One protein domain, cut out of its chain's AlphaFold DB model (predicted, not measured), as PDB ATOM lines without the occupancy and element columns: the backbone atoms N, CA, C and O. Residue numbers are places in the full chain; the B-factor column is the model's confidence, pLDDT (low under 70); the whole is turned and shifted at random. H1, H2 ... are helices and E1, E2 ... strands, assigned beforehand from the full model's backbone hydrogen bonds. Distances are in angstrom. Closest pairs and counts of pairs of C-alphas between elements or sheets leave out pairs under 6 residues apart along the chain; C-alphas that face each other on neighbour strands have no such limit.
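What this domain is: This is residues 3 to 65 of the 75 residues of an uncharacterized protein of Streptomyces antibioticus (UniProt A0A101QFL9). A small, strongly twisted sheet of two hairpins, E1 with E2 and E3 with E4, curls like part of a barrel, and one short helix, H1, is near E3 and only grazes the sheet. The last stretch, residues 53 to 65, has no named element and folds back to E4, where residues 60 to 61 make a short pairing with it. The printed part has 63 residues with four named strands and one named helix, along the chain E1, E2, H1, E3, E4; the sheet's order is E1, E2, E3, E4, all antiparallel. The class is mixed, helices and strands, with under half of the residues in named elements. The whole is compact, with a radius of gyration of the C-alphas of 10.7 A, and spans 28 by 25 by 16 A.

How they stand to each other: Begin with the inner strands E2, residues 13 to 20, and E3, residues 39 to 42, antiparallel at 130 degrees; look there for N 19 and O 41, 2.8 A apart and within hydrogen-bond range. E2 bends by 50 degrees at residue 16, and its pairing is staggered: residues 13 to 18 pair with the edge strand E1, residues 3 to 8, and residues 18 to 20 with E3. In the hairpin of E1 and E2, at 125 degrees, find N 3 and O 18 at 2.8 A. E3 forms a hairpin with the other edge strand, E4, residues 49 to 52, at 146 degrees, with N 40 and O 51 at 2.8 A. From edge to edge the way across the sheet turns by 114 degrees, and the closest C-alphas of E1 and E4, those of Cys 8 and Phe 49, are 7.1 A apart. Residues 49 to 50 of E4 also pair, antiparallel, with residues 60 to 61. H1, residues 24 to 30, only grazes the sheet with its residues 25 to 30 and is near E3; 2 of its 3 O i to N i+4 pairs are within hydrogen-bond range.

Where its parts are: Find C-alpha 13 at (73.876, 156.920, 175.865); from there E2 runs 18.8 A to C-alpha 20. E1 begins at C-alpha 3, (87.946, 160.196, 174.956), and measures 11.9 A. E3 measures 10.4 A, H1 9.9 A, and E4 10.7 A, ending at C-alpha 52, (87.684, 159.872, 185.386).

The domain as a whole: The two C-alphas farthest apart, those of Asp 15 and Gln 31, are 29.0 A apart. Reading from residue 3 to 65 you meet no cut. The links E1 to E2 and E2 to H1 are tight, H1 to E3 and E3 to E4 short. The mean pLDDT of the printed part is 87.3, and no printed residue is under 70.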
ATOM      1  N   PHE A   3      88.245 161.587 174.640       73.06
ATOM      2  CA  PHE A   3      87.946 160.196 174.956       73.06
ATOM      3  C   PHE A   3      86.587 159.853 174.343       73.06
ATOM      4  O   PHE A   3      85.569 160.434 174.722       73.06
ATOM      5  N   ALA A   4      86.564 158.963 173.356       73.25
ATOM      6  CA  ALA A   4      85.333 158.515 172.704       73.25
ATOM      7  C   ALA A   4      84.757 157.261 173.387       73.25
ATOM      8  O   ALA A   4      85.395 156.665 174.255       73.25
ATOM      9  N   ASN A   5      83.545 156.867 172.987       79.06
ATOM     10  CA  ASN A   5      82.924 155.578 173.322       79.06
ATOM     11  C   ASN A   5      82.730 155.322 174.822       79.06
ATOM     12  O   ASN A   5      82.786 154.191 175.300       79.06
ATOM     13  N   LYS A   6      82.469 156.388 175.584       80.50
ATOM     14  CA  LYS A   6      82.147 156.302 177.011       80.50
ATOM     15  C   LYS A   6      80.655 156.481 177.245       80.50
ATOM     16  O   LYS A   6      79.986 157.268 176.567       80.50
ATOM     17  N   TYR A   7      80.153 155.777 178.254       86.62
ATOM     18  CA  TYR A   7      78.793 155.972 178.722       86.62
ATOM     19  C   TYR A   7      78.686 157.292 179.479       86.62
ATOM     20  O   TYR A   7      79.559 157.647 180.271       86.62
ATOM     21  N   CYS A   8      77.594 158.016 179.252       89.06
ATOM     22  CA  CYS A   8      77.229 159.163 180.068       89.06
ATOM     23  C   CYS A   8      75.865 158.904 180.726       89.06
ATOM     24  O   CYS A   8      74.865 158.863 180.004       89.06
ATOM     25  N   PRO A   9      75.775 158.812 182.066       87.50
ATOM     26  CA  PRO A   9      74.515 158.569 182.770       87.50
ATOM     27  C   PRO A   9      73.537 159.745 182.667       87.50
ATOM     28  O   PRO A   9      72.331 159.543 182.713       87.50
ATOM     29  N   THR A  10      74.025 160.976 182.468       89.38
ATOM     30  CA  THR A  10      73.145 162.137 182.230       89.38
ATOM     31  C   THR A  10      72.515 162.087 180.838       89.38
ATOM     32  O   THR A  10      71.324 162.336 180.691       89.38
ATOM     33  N   CYS A  11      73.285 161.707 179.814       88.50
ATOM     34  CA  CYS A  11      72.765 161.557 178.454       88.50
ATOM     35  C   CYS A  11      72.063 160.211 178.220       88.50
ATOM     36  O   CYS A  11      71.416 160.058 177.187       88.50
ATOM     37  N   ARG A  12      72.251 159.234 179.119       88.69
ATOM     38  CA  ARG A  12      71.807 157.834 179.002       88.69
ATOM     39  C   ARG A  12      72.190 157.172 177.669       88.69
ATOM     40  O   ARG A  12      71.438 156.361 177.143       88.69
ATOM     41  N   LYS A  13      73.356 157.517 177.109       86.69
ATOM     42  CA  LYS A  13      73.876 156.920 175.865       86.69
ATOM     43  C   LYS A  13      75.326 156.473 176.027       86.69
ATOM     44  O   LYS A  13      76.112 157.164 176.683       86.69
ATOM     45  N   TYR A  14      75.648 155.348 175.395       81.00
ATOM     46  CA  TYR A  14      77.011 154.970 175.015       81.00
ATOM     47  C   TYR A  14      77.449 155.831 173.804       81.00
ATOM     48  O   TYR A  14      76.636 156.600 173.285       81.00
ATOM     49  N   ASP A  15      78.729 155.822 173.422       83.62
ATOM     50  CA  ASP A  15      79.254 156.623 172.290       83.62
ATOM     51  C   ASP A  15      79.272 158.147 172.481       83.62
ATOM     52  O   ASP A  15      79.271 158.935 171.530       83.62
ATOM     53  N   ARG A  16      79.346 158.621 173.729       87.31
ATOM     54  CA  ARG A  16      79.576 160.048 173.977       87.31
ATOM     55  C   ARG A  16      81.058 160.388 173.892       87.31
ATOM     56  O   ARG A  16      81.912 159.672 174.411       87.31
ATOM     57  N   LYS A  17      81.337 161.531 173.262       90.56
ATOM     58  CA  LYS A  17      82.651 162.170 173.279       90.56
ATOM     59  C   LYS A  17      82.835 162.886 174.612       90.56
ATOM     60  O   LYS A  17      81.944 163.598 175.088       90.56
ATOM     61  N   PHE A  18      83.997 162.679 175.205       91.44
ATOM     62  CA  PHE A  18      84.440 163.354 176.405       91.44
ATOM     63  C   PHE A  18      85.704 164.153 176.098       91.44
ATOM     64  O   PHE A  18      86.577 163.678 175.375       91.44
ATOM     65  N   ARG A  19      85.824 165.357 176.650       91.81
ATOM     66  CA  ARG A  19      87.059 166.152 176.622       91.81
ATOM     67  C   ARG A  19      87.622 166.276 178.024       91.81
ATOM     68  O   ARG A  19      86.857 166.230 178.984       91.81
ATOM     69  N   LYS A  20      88.938 166.425 178.142       92.06
ATOM     70  CA  LYS A  20      89.576 166.702 179.431       92.06
ATOM     71  C   LYS A  20      88.985 167.991 180.009       92.06
ATOM     72  O   LYS A  20      88.667 168.894 179.240       92.06
ATOM     73  N   LEU A  21      88.807 168.060 181.327       90.94
ATOM     74  CA  LEU A  21      88.458 169.327 181.972       90.94
ATOM     75  C   LEU A  21      89.559 170.365 181.714       90.94
ATOM     76  O   LEU A  21      90.732 170.008 181.570       90.94
ATOM     77  N   GLU A  22      89.184 171.640 181.665       88.44
ATOM     78  CA  GLU A  22      90.091 172.751 181.371       88.44
ATOM     79  C   GLU A  22      89.943 173.877 182.398       88.44
ATOM     80  O   GLU A  22      88.833 174.196 182.824       88.44
ATOM     81  N   GLY A  23      91.070 174.490 182.783       87.00
ATOM     82  CA  GLY A  23      91.156 175.716 183.591       87.00
ATOM     83  C   GLY A  23      90.114 175.833 184.708       87.00
ATOM     84  O   GLY A  23      90.227 175.188 185.748       87.00
ATOM     85  N   ARG A  24      89.077 176.646 184.468       88.81
ATOM     86  CA  ARG A  24      88.000 176.926 185.433       88.81
ATOM     87  C   ARG A  24      87.227 175.678 185.865       88.81
ATOM     88  O   ARG A  24      86.822 175.579 187.018       88.81
ATOM     89  N   GLU A  25      87.046 174.715 184.965       90.50
ATOM     90  CA  GLU A  25      86.367 173.452 185.270       90.50
ATOM     91  C   GLU A  25      87.186 172.600 186.238       90.50
ATOM     92  O   GLU A  25      86.617 171.892 187.062       90.50
ATOM     93  N   TRP A  26      88.518 172.676 186.144       89.56
ATOM     94  CA  TRP A  26      89.411 172.012 187.086       89.56
ATOM     95  C   TRP A  26      89.323 172.641 188.465       89.56
ATOM     96  O   TRP A  26      89.107 171.915 189.429       89.56
ATOM     97  N   THR A  27      89.400 173.968 188.556       88.62
ATOM     98  CA  THR A  27      89.348 174.693 189.835       88.62
ATOM     99  C   THR A  27      88.115 174.327 190.666       88.62
ATOM    100  O   THR A  27      88.211 174.170 191.881       88.62
ATOM    101  N   VAL A  28      86.955 174.123 190.027       88.81
ATOM    102  CA  VAL A  28      85.723 173.766 190.752       88.81
ATOM    103  C   VAL A  28      85.670 172.311 191.220       88.81
ATOM    104  O   VAL A  28      84.976 172.012 192.190       88.81
ATOM    105  N   VAL A  29      86.384 171.389 190.565       87.88
ATOM    106  CA  VAL A  29      86.382 169.962 190.944       87.88
ATOM    107  C   VAL A  29      87.620 169.536 191.727       87.88
ATOM    108  O   VAL A  29      87.588 168.485 192.367       87.88
ATOM    109  N   GLU A  30      88.687 170.333 191.701       85.75
ATOM    110  CA  GLU A  30      89.979 170.047 192.332       85.75
ATOM    111  C   GLU A  30      89.826 169.760 193.825       85.75
ATOM    112  O   GLU A  30      90.376 168.780 194.327       85.75
ATOM    113  N   GLN A  31      89.002 170.546 194.527       83.62
ATOM    114  CA  GLN A  31      88.764 170.345 195.958       83.62
ATOM    115  C   GLN A  31      88.201 168.955 196.276       83.62
ATOM    116  O   GLN A  31      88.525 168.382 197.314       83.62
ATOM    117  N   ARG A  32      87.389 168.397 195.369       82.94
ATOM    118  CA  ARG A  32      86.788 167.065 195.506       82.94
ATOM    119  C   ARG A  32      87.720 165.945 195.038       82.94
ATOM    120  O   ARG A  32      87.568 164.810 195.474       82.94
ATOM    121  N   HIS A  33      88.666 166.256 194.157       81.81
ATOM    122  CA  HIS A  33      89.514 165.293 193.453       81.81
ATOM    123  C   HIS A  33      90.997 165.668 193.568       81.81
ATOM    124  O   HIS A  33      91.702 165.764 192.561       81.81
ATOM    125  N   ARG A  34      91.475 165.893 194.801       78.69
ATOM    126  CA  ARG A  34      92.863 166.305 195.070       78.69
ATOM    127  C   ARG A  34      93.859 165.342 194.417       78.69
ATOM    128  O   ARG A  34      93.827 164.141 194.675       78.69
ATOM    129  N   GLY A  35      94.741 165.883 193.575       80.12
ATOM    130  CA  GLY A  35      95.807 165.132 192.905       80.12
ATOM    131  C   GLY A  35      95.391 164.359 191.650       80.12
ATOM    132  O   GLY A  35      96.239 163.712 191.039       80.12
ATOM    133  N   ARG A  36      94.121 164.420 191.223       82.50
ATOM    134  CA  ARG A  36      93.715 163.831 189.939       82.50
ATOM    135  C   ARG A  36      93.953 164.793 188.790       82.50
ATOM    136  O   ARG A  36      93.721 165.988 188.906       82.50
ATOM    137  N   THR A  37      94.351 164.240 187.650       84.19
ATOM    138  CA  THR A  37      94.540 164.990 186.398       84.19
ATOM    139  C   THR A  37      93.812 164.347 185.218       84.19
ATOM    140  O   THR A  37      93.903 164.838 184.093       84.19
ATOM    141  N   ASP A  38      93.058 163.271 185.453       88.62
ATOM    142  CA  ASP A  38      92.411 162.441 184.439       88.62
ATOM    143  C   ASP A  38      90.885 162.620 184.397       88.62
ATOM    144  O   ASP A  38      90.169 161.692 184.040       88.62
ATOM    145  N   LEU A  39      90.361 163.795 184.751       90.81
ATOM    146  CA  LEU A  39      88.924 164.069 184.679       90.81
ATOM    147  C   LEU A  39      88.513 164.572 183.293       90.81
ATOM    148  O   LEU A  39      89.137 165.469 182.719       90.81
ATOM    149  N   TRP A  40      87.417 164.015 182.781       92.56
ATOM    150  CA  TRP A  40      86.873 164.326 181.464       92.56
ATOM    151  C   TRP A  40      85.381 164.604 181.543       92.56
ATOM    152  O   TRP A  40      84.643 163.864 182.185       92.56
ATOM    153  N   ARG A  41      84.904 165.622 180.831       93.12
ATOM    154  CA  ARG A  41      83.479 165.943 180.709       93.12
ATOM    155  C   ARG A  41      82.889 165.528 179.381       93.12
ATOM    156  O   ARG A  41      83.551 165.593 178.351       93.12
ATOM    157  N   CYS A  42      81.612 165.175 179.399       92.81
ATOM    158  CA  CYS A  42      80.839 164.948 178.189       92.81
ATOM    159  C   CYS A  42      80.713 166.261 177.397       92.81
ATOM    160  O   CYS A  42      80.459 167.318 177.978       92.81
ATOM    161  N   THR A  43      80.856 166.191 176.072       91.00
ATOM    162  CA  THR A  43      80.704 167.342 175.159       91.00
ATOM    163  C   THR A  43      79.297 167.461 174.571       91.00
ATOM    164  O   THR A  43      79.043 168.331 173.747       91.00
ATOM    165  N   SER A  44      78.367 166.587 174.968       90.50
ATOM    166  CA  SER A  44      76.982 166.641 174.492       90.50
ATOM    167  C   SER A  44      76.309 167.940 174.935       90.50
ATOM    168  O   SER A  44      76.439 168.332 176.097       90.50
ATOM    169  N   ALA A  45      75.546 168.551 174.032       90.12
ATOM    170  CA  ALA A  45      74.712 169.719 174.298       90.12
ATOM    171  C   ALA A  45      73.878 169.555 175.579       90.12
ATOM    172  O   ALA A  45      73.337 168.475 175.834       90.12
ATOM    173  N   GLY A  46      73.835 170.595 176.416       90.12
ATOM    174  CA  GLY A  46      73.116 170.593 177.695       90.12
ATOM    175  C   GLY A  46      73.688 169.666 178.777       90.12
ATOM    176  O   GLY A  46      73.207 169.669 179.910       90.12
ATOM    177  N   CYS A  47      74.723 168.875 178.478       92.75
ATOM    178  CA  CYS A  47      75.338 167.986 179.451       92.75
ATOM    179  C   CYS A  47      76.389 168.721 180.291       92.75
ATOM    180  O   CYS A  47      77.094 169.620 179.830       92.75
ATOM    181  N   ARG A  48      76.502 168.289 181.544       94.25
ATOM    182  CA  ARG A  48      77.476 168.777 182.530       94.25
ATOM    183  C   ARG A  48      78.172 167.642 183.276       94.25
ATOM    184  O   ARG A  48      78.795 167.860 184.305       94.25
ATOM    185  N   PHE A  49      78.002 166.407 182.815       93.81
ATOM    186  CA  PHE A  49      78.581 165.245 183.473       93.81
ATOM    187  C   PHE A  49      80.076 165.141 183.179       93.81
ATOM    188  O   PHE A  49      80.488 165.285 182.025       93.81
ATOM    189  N   TYR A  50      80.860 164.837 184.206       93.19
ATOM    190  CA  TYR A  50      82.278 164.534 184.113       93.19
ATOM    191  C   TYR A  50      82.612 163.244 184.858       93.19
ATOM    192  O   TYR A  50      81.926 162.873 185.804       93.19
ATOM    193  N   GLN A  51      83.657 162.552 184.419       91.50
ATOM    194  CA  GLN A  51      84.142 161.320 185.026       91.50
ATOM    195  C   GLN A  51      85.646 161.126 184.791       91.50
ATOM    196  O   GLN A  51      86.187 161.668 183.822       91.50
ATOM    197  N   PRO A  52      86.319 160.332 185.634       90.44
ATOM    198  CA  PRO A  52      87.684 159.872 185.386       90.44
ATOM    199  C   PRO A  52      87.806 159.046 184.101       90.44
ATOM    200  O   PRO A  52      86.859 158.368 183.689       90.44
ATOM    201  N   ALA A  53      88.996 159.033 183.496       85.00
ATOM    202  CA  ALA A  53      89.257 158.287 182.263       85.00
ATOM    203  C   ALA A  53      89.066 156.773 182.454       85.00
ATOM    204  O   ALA A  53      88.478 156.090 181.606       85.00
ATOM    205  N   HIS A  54      89.533 156.250 183.590       82.00
ATOM    206  CA  HIS A  54      89.583 154.813 183.860       82.00
ATOM    207  C   HIS A  54      88.457 154.318 184.779       82.00
ATOM    208  O   HIS A  54      88.084 153.152 184.689       82.00
ATOM    209  N   ASN A  55      87.848 155.185 185.599       82.19
ATOM    210  CA  ASN A  55      86.822 154.790 186.573       82.19
ATOM    211  C   ASN A  55      85.525 155.608 186.440       82.19
ATOM    212  O   ASN A  55      85.338 156.626 187.098       82.19
ATOM    213  N   GLN A  56      84.597 155.128 185.606       77.25
ATOM    214  CA  GLN A  56      83.332 155.819 185.292       77.25
ATOM    215  C   GLN A  56      82.377 155.947 186.496       77.25
ATOM    216  O   GLN A  56      81.499 156.807 186.496       77.25
ATOM    217  N   ARG A  57      82.539 155.110 187.532       79.44
ATOM    218  CA  ARG A  57      81.656 155.097 188.715       79.44
ATOM    219  C   ARG A  57      81.826 156.322 189.608       79.44
ATOM    220  O   ARG A  57      80.930 156.632 190.381       79.44
ATOM    221  N   ASP A  58      82.951 157.012 189.478       84.62
ATOM    222  CA  ASP A  58      83.317 158.166 190.299       84.62
ATOM    223  C   ASP A  58      82.974 159.506 189.613       84.62
ATOM    224  O   ASP A  58      83.440 160.577 190.004       84.62
ATOM    225  N   GLY A  59      82.177 159.452 188.542       87.00
ATOM    226  CA  GLY A  59      81.722 160.637 187.831       87.00
ATOM    227  C   GLY A  59      80.686 161.455 188.602       87.00
ATOM    228  O   GLY A  59      79.901 160.940 189.399       87.00
ATOM    229  N   ALA A  60      80.657 162.756 188.332       91.50
ATOM    230  CA  ALA A  60      79.721 163.697 188.928       91.50
ATOM    231  C   ALA A  60      79.288 164.765 187.911       91.50
ATOM    232  O   ALA A  60      79.593 164.699 186.722       91.50
ATOM    233  N   ARG A  61      78.497 165.739 188.363       92.62
ATOM    234  CA  ARG A  61      78.018 166.848 187.532       92.62
ATOM    235  C   ARG A  61      78.780 168.113 187.893       92.62
ATOM    236  O   ARG A  61      78.902 168.425 189.074       92.62
ATOM    237  N   LEU A  62      79.259 168.822 186.880       92.62
ATOM    238  CA  LEU A  62      79.770 170.177 187.022       92.62
ATOM    239  C   LEU A  62      78.640 171.126 187.470       92.62
ATOM    240  O   LEU A  62      77.450 170.811 187.285       92.62
ATOM    241  N   PRO A  63      78.995 172.292 188.036       91.38
ATOM    242  CA  PRO A  63      78.049 173.375 188.285       91.38
ATOM    243  C   PRO A  63      77.278 173.779 187.019       91.38
ATOM    244  O   PRO A  63      77.698 173.499 185.893       91.38
ATOM    245  N   GLU A  64      76.115 174.408 187.191       89.88
ATOM    246  CA  GLU A  64      75.248 174.771 186.060       89.88
ATOM    247  C   GLU A  64      75.872 175.787 185.106       89.88
ATOM    248  O   GLU A  64      75.611 175.704 183.909       89.88
ATOM    249  N   GLU A  65      76.759 176.653 185.599       89.19
ATOM    250  CA  GLU A  65      77.521 177.612 184.787       89.19
ATOM    251  C   GLU A  65      78.367 176.935 183.693       89.19
ATOM    252  O   GLU A  65      78.622 177.514 182.644       89.19
TER     253      GLU A  65